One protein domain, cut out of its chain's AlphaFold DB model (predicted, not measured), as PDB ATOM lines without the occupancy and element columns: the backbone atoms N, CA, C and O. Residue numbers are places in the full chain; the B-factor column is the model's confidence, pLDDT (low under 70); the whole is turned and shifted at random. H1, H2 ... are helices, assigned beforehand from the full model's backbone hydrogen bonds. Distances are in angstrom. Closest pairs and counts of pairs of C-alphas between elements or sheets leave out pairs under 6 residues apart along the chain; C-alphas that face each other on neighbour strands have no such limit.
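AT A GLANCE: This is residues 46 to 133 of the 611 residues of an uncharacterized protein of Opisthorchis felineus (UniProt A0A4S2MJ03). What is the overall picture? Two long helices, H2 and H4, cross each other, the short H1 packs on both from one side, and H3 sits at the end where H2 finishes and H4 begins. What is it made of? The 88 printed residues hold four named helices, H1 to H4 in chain order, and no named strand; the class is all helix. How compact is it? It is compact, with a radius of gyration of the C-alphas of 13.6 A, yet elongated, spanning 42 by 22 by 19 A.

IN THESE COORDINATES: Where do the first helices lie? H1 is residues 46 to 53, with C-alpha 46 at (373.672, 226.614, 353.280). H2 is residues 65 to 82, 25.4 A long. Where are the others? H3 is residues 86 to 98, 18.5 A long. H4, residues 106 to 131, measures 37.6 A and ends with C-alpha 131 at (374.426, 212.042, 369.763).

HOW THE PARTS SIT: What does H1 touch? It touches residues 75 to 82 alone of H2, at a steep tilt of 66 degrees; the closest C-alphas, of Val 53 and Asn 78, are 5.4 A apart. It touches residues 113 to 120 alone of H4, closest at the C-alphas of Glu 46 and Glu 117, 4.9 A; the steep tilt of 68 degrees is only just short of about perpendicular. How do H2 and H4 meet? They touch, opposite ways at a steep tilt of 47 degrees, with the C-alphas of Arg 72 and Cys 114 closest at 5.7 A. Where is H3? It is close but not clearly touching H2 and H4, with closest C-alphas Ala 82 and Val 88 at 6.8 A, and Ala 96 and Met 109 at 7.1 A; H1 and H3 are near each other. Are the helix backbones complete? In H1, H2, H3 and H4 every O i to N i+4 pair is within hydrogen-bond range.

THE WHOLE: How far does it reach? The two C-alphas farthest apart, of Thr 86 and Ser 133, are 43.8 A apart. Is it continuous? The printed part has no cut; the link from H1 to H2, 11 residues, is long. Where is confidence low? Residues 46 to 53, 56 to 65, 123, 127 and 131 have pLDDT under 70.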
ATOM      1  N   GLU A  46     373.398 228.036 353.494       64.06
ATOM      2  CA  GLU A  46     373.672 226.614 353.280       64.06
ATOM      3  C   GLU A  46     372.386 225.808 353.047       64.06
ATOM      4  O   GLU A  46     372.420 224.776 352.388       64.06
ATOM      5  N   MET A  47     371.252 226.261 353.593       63.06
ATOM      6  CA  MET A  47     369.940 225.658 353.356       63.06
ATOM      7  C   MET A  47     369.419 226.020 351.964       63.06
ATOM      8  O   MET A  47     368.966 225.126 351.263       63.06
ATOM      9  N   ILE A  48     369.562 227.283 351.540       65.75
ATOM     10  CA  ILE A  48     369.261 227.747 350.172       65.75
ATOM     11  C   ILE A  48     370.082 226.950 349.149       65.75
ATOM     12  O   ILE A  48     369.516 226.354 348.237       65.75
ATOM     13  N   VAL A  49     371.402 226.867 349.348       67.50
ATOM     14  CA  VAL A  49     372.306 226.073 348.503       67.50
ATOM     15  C   VAL A  49     371.892 224.600 348.506       67.50
ATOM     16  O   VAL A  49     371.685 224.036 347.439       67.50
ATOM     17  N   SER A  50     371.684 223.977 349.670       64.94
ATOM     18  CA  SER A  50     371.246 222.576 349.759       64.94
ATOM     19  C   SER A  50     369.924 222.309 349.011       64.94
ATOM     20  O   SER A  50     369.819 221.306 348.303       64.94
ATOM     21  N   TRP A  51     368.953 223.230 349.089       66.75
ATOM     22  CA  TRP A  51     367.662 223.146 348.393       66.75
ATOM     23  C   TRP A  51     367.789 223.263 346.871       66.75
ATOM     24  O   TRP A  51     367.270 222.412 346.148       66.75
ATOM     25  N   ILE A  52     368.495 224.292 346.389       66.00
ATOM     26  CA  ILE A  52     368.719 224.543 344.954       66.00
ATOM     27  C   ILE A  52     369.449 223.360 344.308       66.00
ATOM     28  O   ILE A  52     369.127 222.935 343.202       66.00
ATOM     29  N   VAL A  53     370.443 222.826 345.014       66.44
ATOM     30  CA  VAL A  53     371.419 221.863 344.489       66.44
ATOM     31  C   VAL A  53     370.949 220.412 344.673       66.44
ATOM     32  O   VAL A  53     371.511 219.514 344.047       66.44
ATOM     33  N   ARG A  54     369.912 220.171 345.497       71.56
ATOM     34  CA  ARG A  54     369.338 218.847 345.826       71.56
ATOM     35  C   ARG A  54     370.402 217.790 346.150       71.56
ATOM     36  O   ARG A  54     370.373 216.675 345.631       71.56
ATOM     37  N   LEU A  55     371.370 218.150 346.993       70.94
ATOM     38  CA  LEU A  55     372.459 217.239 347.350       70.94
ATOM     39  C   LEU A  55     371.932 216.043 348.159       70.94
ATOM     40  O   LEU A  55     371.194 216.257 349.124       70.94
ATOM     41  N   PRO A  56     372.338 214.800 347.834       67.06
ATOM     42  CA  PRO A  56     371.981 213.633 348.635       67.06
ATOM     43  C   PRO A  56     372.522 213.771 350.065       67.06
ATOM     44  O   PRO A  56     373.532 214.439 350.302       67.06
ATOM     45  N   SER A  57     371.874 213.142 351.046       67.06
ATOM     46  CA  SER A  57     372.393 213.084 352.419       67.06
ATOM     47  C   SER A  57     373.733 212.333 352.473       67.06
ATOM     48  O   SER A  57     374.010 211.460 351.648       67.06
ATOM     49  N   LEU A  58     374.602 212.687 353.429       64.94
ATOM     50  CA  LEU A  58     375.842 211.937 353.654       64.94
ATOM     51  C   LEU A  58     375.489 210.526 354.134       64.94
ATOM     52  O   LEU A  58     374.899 210.356 355.200       64.94
ATOM     53  N   ASN A  59     375.846 209.513 353.344       65.44
ATOM     54  CA  ASN A  59     375.564 208.130 353.701       65.44
ATOM     55  C   ASN A  59     376.478 207.672 354.852       65.44
ATOM     56  O   ASN A  59     377.679 207.952 354.878       65.44
ATOM     57  N   ALA A  60     375.900 206.937 355.802       57.84
ATOM     58  CA  ALA A  60     376.457 206.664 357.125       57.84
ATOM     59  C   ALA A  60     377.760 205.845 357.153       57.84
ATOM     60  O   ALA A  60     378.379 205.767 358.219       57.84
ATOM     61  N   ASN A  61     378.139 205.258 356.012       59.38
ATOM     62  CA  ASN A  61     379.253 204.324 355.845       59.38
ATOM     63  C   ASN A  61     380.394 204.877 354.965       59.38
ATOM     64  O   ASN A  61     381.406 204.204 354.805       59.38
ATOM     65  N   THR A  62     380.243 206.066 354.367       57.00
ATOM     66  CA  THR A  62     381.174 206.578 353.339       57.00
ATOM     67  C   THR A  62     381.780 207.940 353.671       57.00
ATOM     68  O   THR A  62     382.293 208.600 352.778       57.00
ATOM     69  N   THR A  63     381.752 208.388 354.928       57.78
ATOM     70  CA  THR A  63     382.275 209.705 355.337       57.78
ATOM     71  C   THR A  63     383.799 209.737 355.473       57.78
ATOM     72  O   THR A  63     384.343 209.825 356.573       57.78
ATOM     73  N   THR A  64     384.482 209.679 354.332       69.06
ATOM     74  CA  THR A  64     385.902 210.020 354.155       69.06
ATOM     75  C   THR A  64     386.038 211.418 353.538       69.06
ATOM     76  O   THR A  64     385.077 211.923 352.947       69.06
ATOM     77  N   ASP A  65     387.225 212.032 353.584       69.44
ATOM     78  CA  ASP A  65     387.485 213.322 352.914       69.44
ATOM     79  C   ASP A  65     387.166 213.284 351.408       69.44
ATOM     80  O   ASP A  65     386.695 214.270 350.839       69.44
ATOM     81  N   ALA A  66     387.326 212.118 350.772       72.75
ATOM     82  CA  ALA A  66     386.929 211.894 349.385       72.75
ATOM     83  C   ALA A  66     385.420 212.110 349.159       72.75
ATOM     84  O   ALA A  66     385.036 212.673 348.137       72.75
ATOM     85  N   SER A  67     384.560 211.743 350.117       74.06
ATOM     86  CA  SER A  67     383.108 211.971 350.019       74.06
ATOM     87  C   SER A  67     382.718 213.445 350.160       74.06
ATOM     88  O   SER A  67     381.808 213.905 349.470       74.06
ATOM     89  N   LEU A  68     383.432 214.210 350.994       73.44
ATOM     90  CA  LEU A  68     383.240 215.657 351.117       73.44
ATOM     91  C   LEU A  68     383.729 216.379 349.861       73.44
ATOM     92  O   LEU A  68     383.070 217.304 349.385       73.44
ATOM     93  N   LEU A  69     384.848 215.927 349.289       76.88
ATOM     94  CA  LEU A  69     385.357 216.434 348.020       76.88
ATOM     95  C   LEU A  69     384.378 216.153 346.871       76.88
ATOM     96  O   LEU A  69     384.095 217.058 346.089       76.88
ATOM     97  N   GLU A  70     383.821 214.943 346.791       79.50
ATOM     98  CA  GLU A  70     382.856 214.579 345.749       79.50
ATOM     99  C   GLU A  70     381.528 215.331 345.910       79.50
ATOM    100  O   GLU A  70     381.037 215.921 344.948       79.50
ATOM    101  N   ARG A  71     381.015 215.457 347.146       78.88
ATOM    102  CA  ARG A  71     379.871 216.332 347.464       78.88
ATOM    103  C   ARG A  71     380.137 217.775 347.032       78.88
ATOM    104  O   ARG A  71     379.255 218.408 346.457       78.88
ATOM    105  N   ARG A  72     381.351 218.299 347.251       81.00
ATOM    106  CA  ARG A  72     381.734 219.657 346.829       81.00
ATOM    107  C   ARG A  72     381.776 219.796 345.304       81.00
ATOM    108  O   ARG A  72     381.306 220.813 344.801       81.00
ATOM    109  N   LYS A  73     382.283 218.800 344.564       82.25
ATOM    110  CA  LYS A  73     382.239 218.789 343.086       82.25
ATOM    111  C   LYS A  73     380.800 218.772 342.572       82.25
ATOM    112  O   LYS A  73     380.444 219.611 341.748       82.25
ATOM    113  N   GLN A  74     379.972 217.868 343.094       83.94
ATOM    114  CA  GLN A  74     378.563 217.740 342.715       83.94
ATOM    115  C   GLN A  74     377.772 219.008 343.065       83.94
ATOM    116  O   GLN A  74     376.949 219.464 342.274       83.94
ATOM    117  N   CYS A  75     378.098 219.640 344.198       83.75
ATOM    118  CA  CYS A  75     377.576 220.948 344.566       83.75
ATOM    119  C   CYS A  75     377.913 222.006 343.516       83.75
ATOM    120  O   CYS A  75     377.003 222.651 343.006       83.75
ATOM    121  N   VAL A  76     379.192 222.147 343.146       83.62
ATOM    122  CA  VAL A  76     379.632 223.135 342.149       83.62
ATOM    123  C   VAL A  76     378.977 222.888 340.787       83.62
ATOM    124  O   VAL A  76     378.518 223.849 340.176       83.62
ATOM    125  N   ALA A  77     378.873 221.635 340.335       83.19
ATOM    126  CA  ALA A  77     378.234 221.289 339.063       83.19
ATOM    127  C   ALA A  77     376.742 221.680 339.033       83.19
ATOM    128  O   ALA A  77     376.295 222.384 338.128       83.19
ATOM    129  N   ASN A  78     375.979 221.301 340.060       82.50
ATOM    130  CA  ASN A  78     374.551 221.617 340.144       82.50
ATOM    131  C   ASN A  78     374.305 223.131 340.320       82.50
ATOM    132  O   ASN A  78     373.377 223.680 339.726       82.50
ATOM    133  N   LEU A  79     375.159 223.838 341.070       80.06
ATOM    134  CA  LEU A  79     375.096 225.299 341.201       80.06
ATOM    135  C   LEU A  79     375.474 226.037 339.905       80.06
ATOM    136  O   LEU A  79     374.907 227.091 339.632       80.06
ATOM    137  N   GLN A  80     376.401 225.506 339.098       83.62
ATOM    138  CA  GLN A  80     376.718 226.064 337.777       83.62
ATOM    139  C   GLN A  80     375.503 226.032 336.844       83.62
ATOM    140  O   GLN A  80     375.274 227.009 336.133       83.62
ATOM    141  N   VAL A  81     374.702 224.959 336.892       83.31
ATOM    142  CA  VAL A  81     373.428 224.862 336.160       83.31
ATOM    143  C   VAL A  81     372.389 225.824 336.741       83.31
ATOM    144  O   VAL A  81     371.787 226.593 335.998       83.31
ATOM    145  N   ALA A  82     372.206 225.839 338.065       76.25
ATOM    146  CA  ALA A  82     371.187 226.669 338.713       76.25
ATOM    147  C   ALA A  82     371.410 228.184 338.537       76.25
ATOM    148  O   ALA A  82     370.455 228.946 338.481       76.25
ATOM    149  N   ILE A  83     372.663 228.628 338.406       80.88
ATOM    150  CA  ILE A  83     373.029 230.039 338.187       80.88
ATOM    151  C   ILE A  83     372.792 230.516 336.734       80.88
ATOM    152  O   ILE A  83     373.001 231.691 336.417       80.88
ATOM    153  N   LEU A  84     372.341 229.638 335.834       83.62
ATOM    154  CA  LEU A  84     371.779 230.073 334.551       83.62
ATOM    155  C   LEU A  84     370.423 230.782 334.739       83.62
ATOM    156  O   LEU A  84     370.048 231.591 333.895       83.62
ATOM    157  N   ASP A  85     369.732 230.539 335.859       84.56
ATOM    158  CA  ASP A  85     368.587 231.333 336.305       84.56
ATOM    159  C   ASP A  85     369.075 232.610 337.016       84.56
ATOM    160  O   ASP A  85     369.792 232.570 338.025       84.56
ATOM    161  N   THR A  86     368.684 233.769 336.482       80.62
ATOM    162  CA  THR A  86     369.054 235.087 337.016       80.62
ATOM    163  C   THR A  86     368.481 235.338 338.409       80.62
ATOM    164  O   THR A  86     369.166 235.920 339.250       80.62
ATOM    165  N   THR A  87     367.277 234.841 338.703       82.88
ATOM    166  CA  THR A  87     366.631 235.014 340.013       82.88
ATOM    167  C   THR A  87     367.370 234.242 341.104       82.88
ATOM    168  O   THR A  87     367.577 234.751 342.209       82.88
ATOM    169  N   VAL A  88     367.853 233.042 340.771       77.94
ATOM    170  CA  VAL A  88     368.683 232.210 341.650       77.94
ATOM    171  C   VAL A  88     370.055 232.855 341.863       77.94
ATOM    172  O   VAL A  88     370.565 232.881 342.986       77.94
ATOM    173  N   TYR A  89     370.647 233.430 340.812       80.94
ATOM    174  CA  TYR A  89     371.931 234.125 340.903       80.94
ATOM    175  C   TYR A  89     371.882 235.365 341.812       80.94
ATOM    176  O   TYR A  89     372.765 235.530 342.658       80.94
ATOM    177  N   ASP A  90     370.838 236.189 341.714       82.19
ATOM    178  CA  ASP A  90     370.678 237.384 342.555       82.19
ATOM    179  C   ASP A  90     370.447 237.034 344.035       82.19
ATOM    180  O   ASP A  90     370.997 237.689 344.934       82.19
ATOM    181  N   GLN A  91     369.715 235.947 344.311       80.75
ATOM    182  CA  GLN A  91     369.595 235.389 345.662       80.75
ATOM    183  C   GLN A  91     370.955 234.915 346.196       80.75
ATOM    184  O   GLN A  91     371.309 235.225 347.338       80.75
ATOM    185  N   LEU A  92     371.756 234.228 345.373       78.44
ATOM    186  CA  LEU A  92     373.091 233.740 345.747       78.44
ATOM    187  C   LEU A  92     374.112 234.868 345.957       78.44
ATOM    188  O   LEU A  92     374.933 234.767 346.868       78.44
ATOM    189  N   ILE A  93     374.051 235.962 345.190       83.88
ATOM    190  CA  ILE A  93     374.872 237.164 345.437       83.88
ATOM    191  C   ILE A  93     374.464 237.838 346.749       83.88
ATOM    192  O   ILE A  93     375.328 238.216 347.544       83.88
ATOM    193  N   SER A  94     373.161 237.999 346.984       82.19
ATOM    194  CA  SER A  94     372.635 238.627 348.204       82.19
ATOM    195  C   SER A  94     373.040 237.829 349.447       82.19
ATOM    196  O   SER A  94     373.535 238.392 350.424       82.19
ATOM    197  N   ALA A  95     372.944 236.501 349.357       74.88
ATOM    198  CA  ALA A  95     373.499 235.554 350.312       74.88
ATOM    199  C   ALA A  95     375.019 235.724 350.512       74.88
ATOM    200  O   ALA A  95     375.475 235.957 351.632       74.88
ATOM    201  N   ALA A  96     375.819 235.638 349.445       78.19
ATOM    202  CA  ALA A  96     377.279 235.725 349.520       78.19
ATOM    203  C   ALA A  96     377.756 237.023 350.202       78.19
ATOM    204  O   ALA A  96     378.610 236.975 351.093       78.19
ATOM    205  N   LYS A  97     377.129 238.164 349.871       82.12
ATOM    206  CA  LYS A  97     377.398 239.466 350.504       82.12
ATOM    207  C   LYS A  97     377.142 239.453 352.015       82.12
ATOM    208  O   LYS A  97     377.984 239.945 352.761       82.12
ATOM    209  N   LEU A  98     376.050 238.838 352.484       79.06
ATOM    210  CA  LEU A  98     375.747 238.698 353.921       79.06
ATOM    211  C   LEU A  98     376.777 237.844 354.689       79.06
ATOM    212  O   LEU A  98     376.879 237.957 355.908       79.06
ATOM    213  N   ARG A  99     377.556 237.005 353.992       73.69
ATOM    214  CA  ARG A  99     378.672 236.215 354.556       73.69
ATOM    215  C   ARG A  99     380.047 236.868 354.388       73.69
ATOM    216  O   ARG A  99     381.038 236.260 354.777       73.69
ATOM    217  N   GLY A 100     380.129 238.065 353.801       80.25
ATOM    218  CA  GLY A 100     381.404 238.718 353.480       80.25
ATOM    219  C   GLY A 100     382.173 238.064 352.322       80.25
ATOM    220  O   GLY A 100     383.351 238.358 352.128       80.25
ATOM    221  N   VAL A 101     381.535 237.187 351.538       80.06
ATOM    222  CA  VAL A 101     382.153 236.570 350.358       80.06
ATOM    223  C   VAL A 101     382.080 237.559 349.196       80.06
ATOM    224  O   VAL A 101     380.990 237.947 348.773       80.06
ATOM    225  N   SER A 102     383.237 237.969 348.666       76.88
ATOM    226  CA  SER A 102     383.283 238.900 347.533       76.88
ATOM    227  C   SER A 102     382.645 238.281 346.277       76.88
ATOM    228  O   SER A 102     383.099 237.223 345.834       76.88
ATOM    229  N   PRO A 103     381.652 238.940 345.646       75.00
ATOM    230  CA  PRO A 103     381.007 238.447 344.429       75.00
ATOM    231  C   PRO A 103     381.839 238.692 343.155       75.00
ATOM    232  O   PRO A 103     381.397 238.341 342.065       75.00
ATOM    233  N   THR A 104     383.028 239.301 343.259       78.19
ATOM    234  CA  THR A 104     383.845 239.729 342.104       78.19
ATOM    235  C   THR A 104     384.348 238.587 341.219       78.19
ATOM    236  O   THR A 104     384.696 238.831 340.068       78.19
ATOM    237  N   ASN A 105     384.370 237.347 341.714       84.12
ATOM    238  CA  ASN A 105     384.674 236.172 340.905       84.12
ATOM    239  C   ASN A 105     383.618 235.077 341.126       84.12
ATOM    240  O   ASN A 105     383.549 234.454 342.188       84.12
ATOM    241  N   LYS A 106     382.827 234.820 340.077       81.56
ATOM    242  CA  LYS A 106     381.722 233.851 340.049       81.56
ATOM    243  C   LYS A 106     382.163 232.431 340.426       81.56
ATOM    244  O   LYS A 106     381.449 231.759 341.168       81.56
ATOM    245  N   SER A 107     383.342 231.978 339.982       81.06
ATOM    246  CA  SER A 107     383.838 230.630 340.309       81.06
ATOM    247  C   SER A 107     384.319 230.523 341.759       81.06
ATOM    248  O   SER A 107     384.071 229.513 342.416       81.06
ATOM    249  N   HIS A 108     384.930 231.583 342.291       82.12
ATOM    250  CA  HIS A 108     385.370 231.648 343.684       82.12
ATOM    251  C   HIS A 108     384.179 231.690 344.656       82.12
ATOM    252  O   HIS A 108     384.133 230.922 345.617       82.12
ATOM    253  N   MET A 109     383.173 232.526 344.367       83.19
ATOM    254  CA  MET A 109     381.926 232.599 345.140       83.19
ATOM    255  C   MET A 109     381.247 231.222 345.227       83.19
ATOM    256  O   MET A 109     380.872 230.781 346.312       83.19
ATOM    257  N   LEU A 110     381.162 230.509 344.099       81.38
ATOM    258  CA  LEU A 110     380.653 229.138 344.029       81.38
ATOM    259  C   LEU A 110     381.441 228.150 344.897       81.38
ATOM    260  O   LEU A 110     380.853 227.369 345.649       81.38
ATOM    261  N   GLN A 111     382.771 228.184 344.811       82.19
ATOM    262  CA  GLN A 111     383.634 227.277 345.565       82.19
ATOM    263  C   GLN A 111     383.547 227.485 347.081       82.19
ATOM    264  O   GLN A 111     383.625 226.494 347.815       82.19
ATOM    265  N   GLU A 112     383.387 228.723 347.559       80.38
ATOM    266  CA  GLU A 112     383.215 229.014 348.989       80.38
ATOM    267  C   GLU A 112     381.794 228.697 349.483       80.38
ATOM    268  O   GLU A 112     381.649 228.096 350.547       80.38
ATOM    269  N   LEU A 113     380.744 228.967 348.697       80.12
ATOM    270  CA  LEU A 113     379.371 228.569 349.048       80.12
ATOM    271  C   LEU A 113     379.233 227.040 349.194       80.12
ATOM    272  O   LEU A 113     378.705 226.563 350.200       80.12
ATOM    273  N   CYS A 114     379.785 226.262 348.258       82.50
ATOM    274  CA  CYS A 114     379.792 224.795 348.353       82.50
ATOM    275  C   CYS A 114     380.694 224.245 349.469       82.50
ATOM    276  O   CYS A 114     380.447 223.159 349.987       82.50
ATOM    277  N   LYS A 115     381.740 224.978 349.864       81.44
ATOM    278  CA  LYS A 115     382.580 224.624 351.018       81.44
ATOM    279  C   LYS A 115     381.817 224.823 352.329       81.44
ATOM    280  O   LYS A 115     381.889 223.955 353.192       81.44
ATOM    281  N   LEU A 116     381.055 225.913 352.459       75.81
ATOM    282  CA  LEU A 116     380.189 226.164 353.617       75.81
ATOM    283  C   LEU A 116     379.070 225.115 353.743       75.81
ATOM    284  O   LEU A 116     378.818 224.641 354.851       75.81
ATOM    285  N   GLU A 117     378.445 224.704 352.632       83.62
ATOM    286  CA  GLU A 117     377.466 223.601 352.629       83.62
ATOM    287  C   GLU A 117     378.097 222.293 353.117       83.62
ATOM    288  O   GLU A 117     377.592 221.700 354.070       83.62
ATOM    289  N   ALA A 118     379.238 221.895 352.543       74.31
ATOM    290  CA  ALA A 118     379.904 220.644 352.897       74.31
ATOM    291  C   ALA A 118     380.345 220.616 354.371       74.31
ATOM    292  O   ALA A 118     380.169 219.601 355.046       74.31
ATOM    293  N   TRP A 119     380.850 221.738 354.902       73.56
ATOM    294  CA  TRP A 119     381.188 221.876 356.324       73.56
ATOM    295  C   TRP A 119     379.964 221.787 357.237       73.56
ATOM    296  O   TRP A 119     380.031 221.138 358.282       73.56
ATOM    297  N   LYS A 120     378.834 222.399 356.855       76.31
ATOM    298  CA  LYS A 120     377.584 222.276 357.614       76.31
ATOM    299  C   LYS A 120     377.072 220.834 357.598       76.31
ATOM    300  O   LYS A 120     376.762 220.311 358.662       76.31
ATOM    301  N   ALA A 121     377.033 220.191 356.430       71.62
ATOM    302  CA  ALA A 121     376.600 218.803 356.286       71.62
ATOM    303  C   ALA A 121     377.486 217.840 357.096       71.62
ATOM    304  O   ALA A 121     376.964 216.954 357.768       71.62
ATOM    305  N   TYR A 122     378.808 218.048 357.094       71.62
ATOM    306  CA  TYR A 122     379.740 217.290 357.929       71.62
ATOM    307  C   TYR A 122     379.490 217.503 359.426       71.62
ATOM    308  O   TYR A 122     379.429 216.534 360.175       71.62
ATOM    309  N   ALA A 123     379.319 218.753 359.868       68.38
ATOM    310  CA  ALA A 123     379.060 219.061 361.272       68.38
ATOM    311  C   ALA A 123     377.731 218.458 361.749       68.38
ATOM    312  O   ALA A 123     377.697 217.807 362.790       68.38
ATOM    313  N   ASP A 124     376.656 218.631 360.977       71.50
ATOM    314  CA  ASP A 124     375.331 218.102 361.309       71.50
ATOM    315  C   ASP A 124     375.368 216.554 361.358       71.50
ATOM    316  O   ASP A 124     374.904 215.970 362.338       71.50
ATOM    317  N   PHE A 125     376.052 215.893 360.410       73.19
ATOM    318  CA  PHE A 125     376.311 214.444 360.441       73.19
ATOM    319  C   PHE A 125     377.146 213.999 361.651       73.19
ATOM    320  O   PHE A 125     376.823 213.000 362.296       73.19
ATOM    321  N   TYR A 126     378.228 214.713 361.975       73.38
ATOM    322  CA  TYR A 126     379.098 214.375 363.103       73.38
ATOM    323  C   TYR A 126     378.349 214.501 364.433       73.38
ATOM    324  O   TYR A 126     378.445 213.608 365.273       73.38
ATOM    325  N   PHE A 127     377.557 215.562 364.616       68.94
ATOM    326  CA  PHE A 127     376.733 215.731 365.813       68.94
ATOM    327  C   PHE A 127     375.613 214.692 365.907       68.94
ATOM    328  O   PHE A 127     375.358 214.202 367.005       68.94
ATOM    329  N   GLU A 128     374.990 214.301 364.793       71.81
ATOM    330  CA  GLU A 128     374.011 213.208 364.767       71.81
ATOM    331  C   GLU A 128     374.660 211.861 365.131       71.81
ATOM    332  O   GLU A 128     374.172 211.145 366.010       71.81
ATOM    333  N   LYS A 129     375.811 211.535 364.527       71.38
ATOM    334  CA  LYS A 129     376.594 210.336 364.864       71.38
ATOM    335  C   LYS A 129     377.063 210.341 366.315       71.38
ATOM    336  O   LYS A 129     376.992 209.297 366.949       71.38
ATOM    337  N   TRP A 130     377.509 211.479 366.847       72.81
ATOM    338  CA  TRP A 130     377.941 211.615 368.241       72.81
ATOM    339  C   TRP A 130     376.770 211.510 369.224       72.81
ATOM    340  O   TRP A 130     376.870 210.796 370.218       72.81
ATOM    341  N   ALA A 131     375.631 212.147 368.937       66.50
ATOM    342  CA  ALA A 131     374.426 212.042 369.763       66.50
ATOM    343  C   ALA A 131     373.901 210.596 369.845       66.50
ATOM    344  O   ALA A 131     373.356 210.199 370.877       66.50
ATOM    345  N   ASN A 132     374.119 209.820 368.778       72.31
ATOM    346  CA  ASN A 132     373.795 208.399 368.671       72.31
ATOM    347  C   ASN A 132     374.978 207.461 369.008       72.31
ATOM    348  O   ASN A 132     374.835 206.244 368.881       72.31
ATOM    349  N   SER A 133     376.142 207.978 369.421       70.25
ATOM    350  CA  SER A 133     377.312 207.148 369.733       70.25
ATOM    351  C   SER A 133     377.261 206.606 371.161       70.25
ATOM    352  O   SER A 133     376.598 207.154 372.048       70.25
TER     353      SER A 133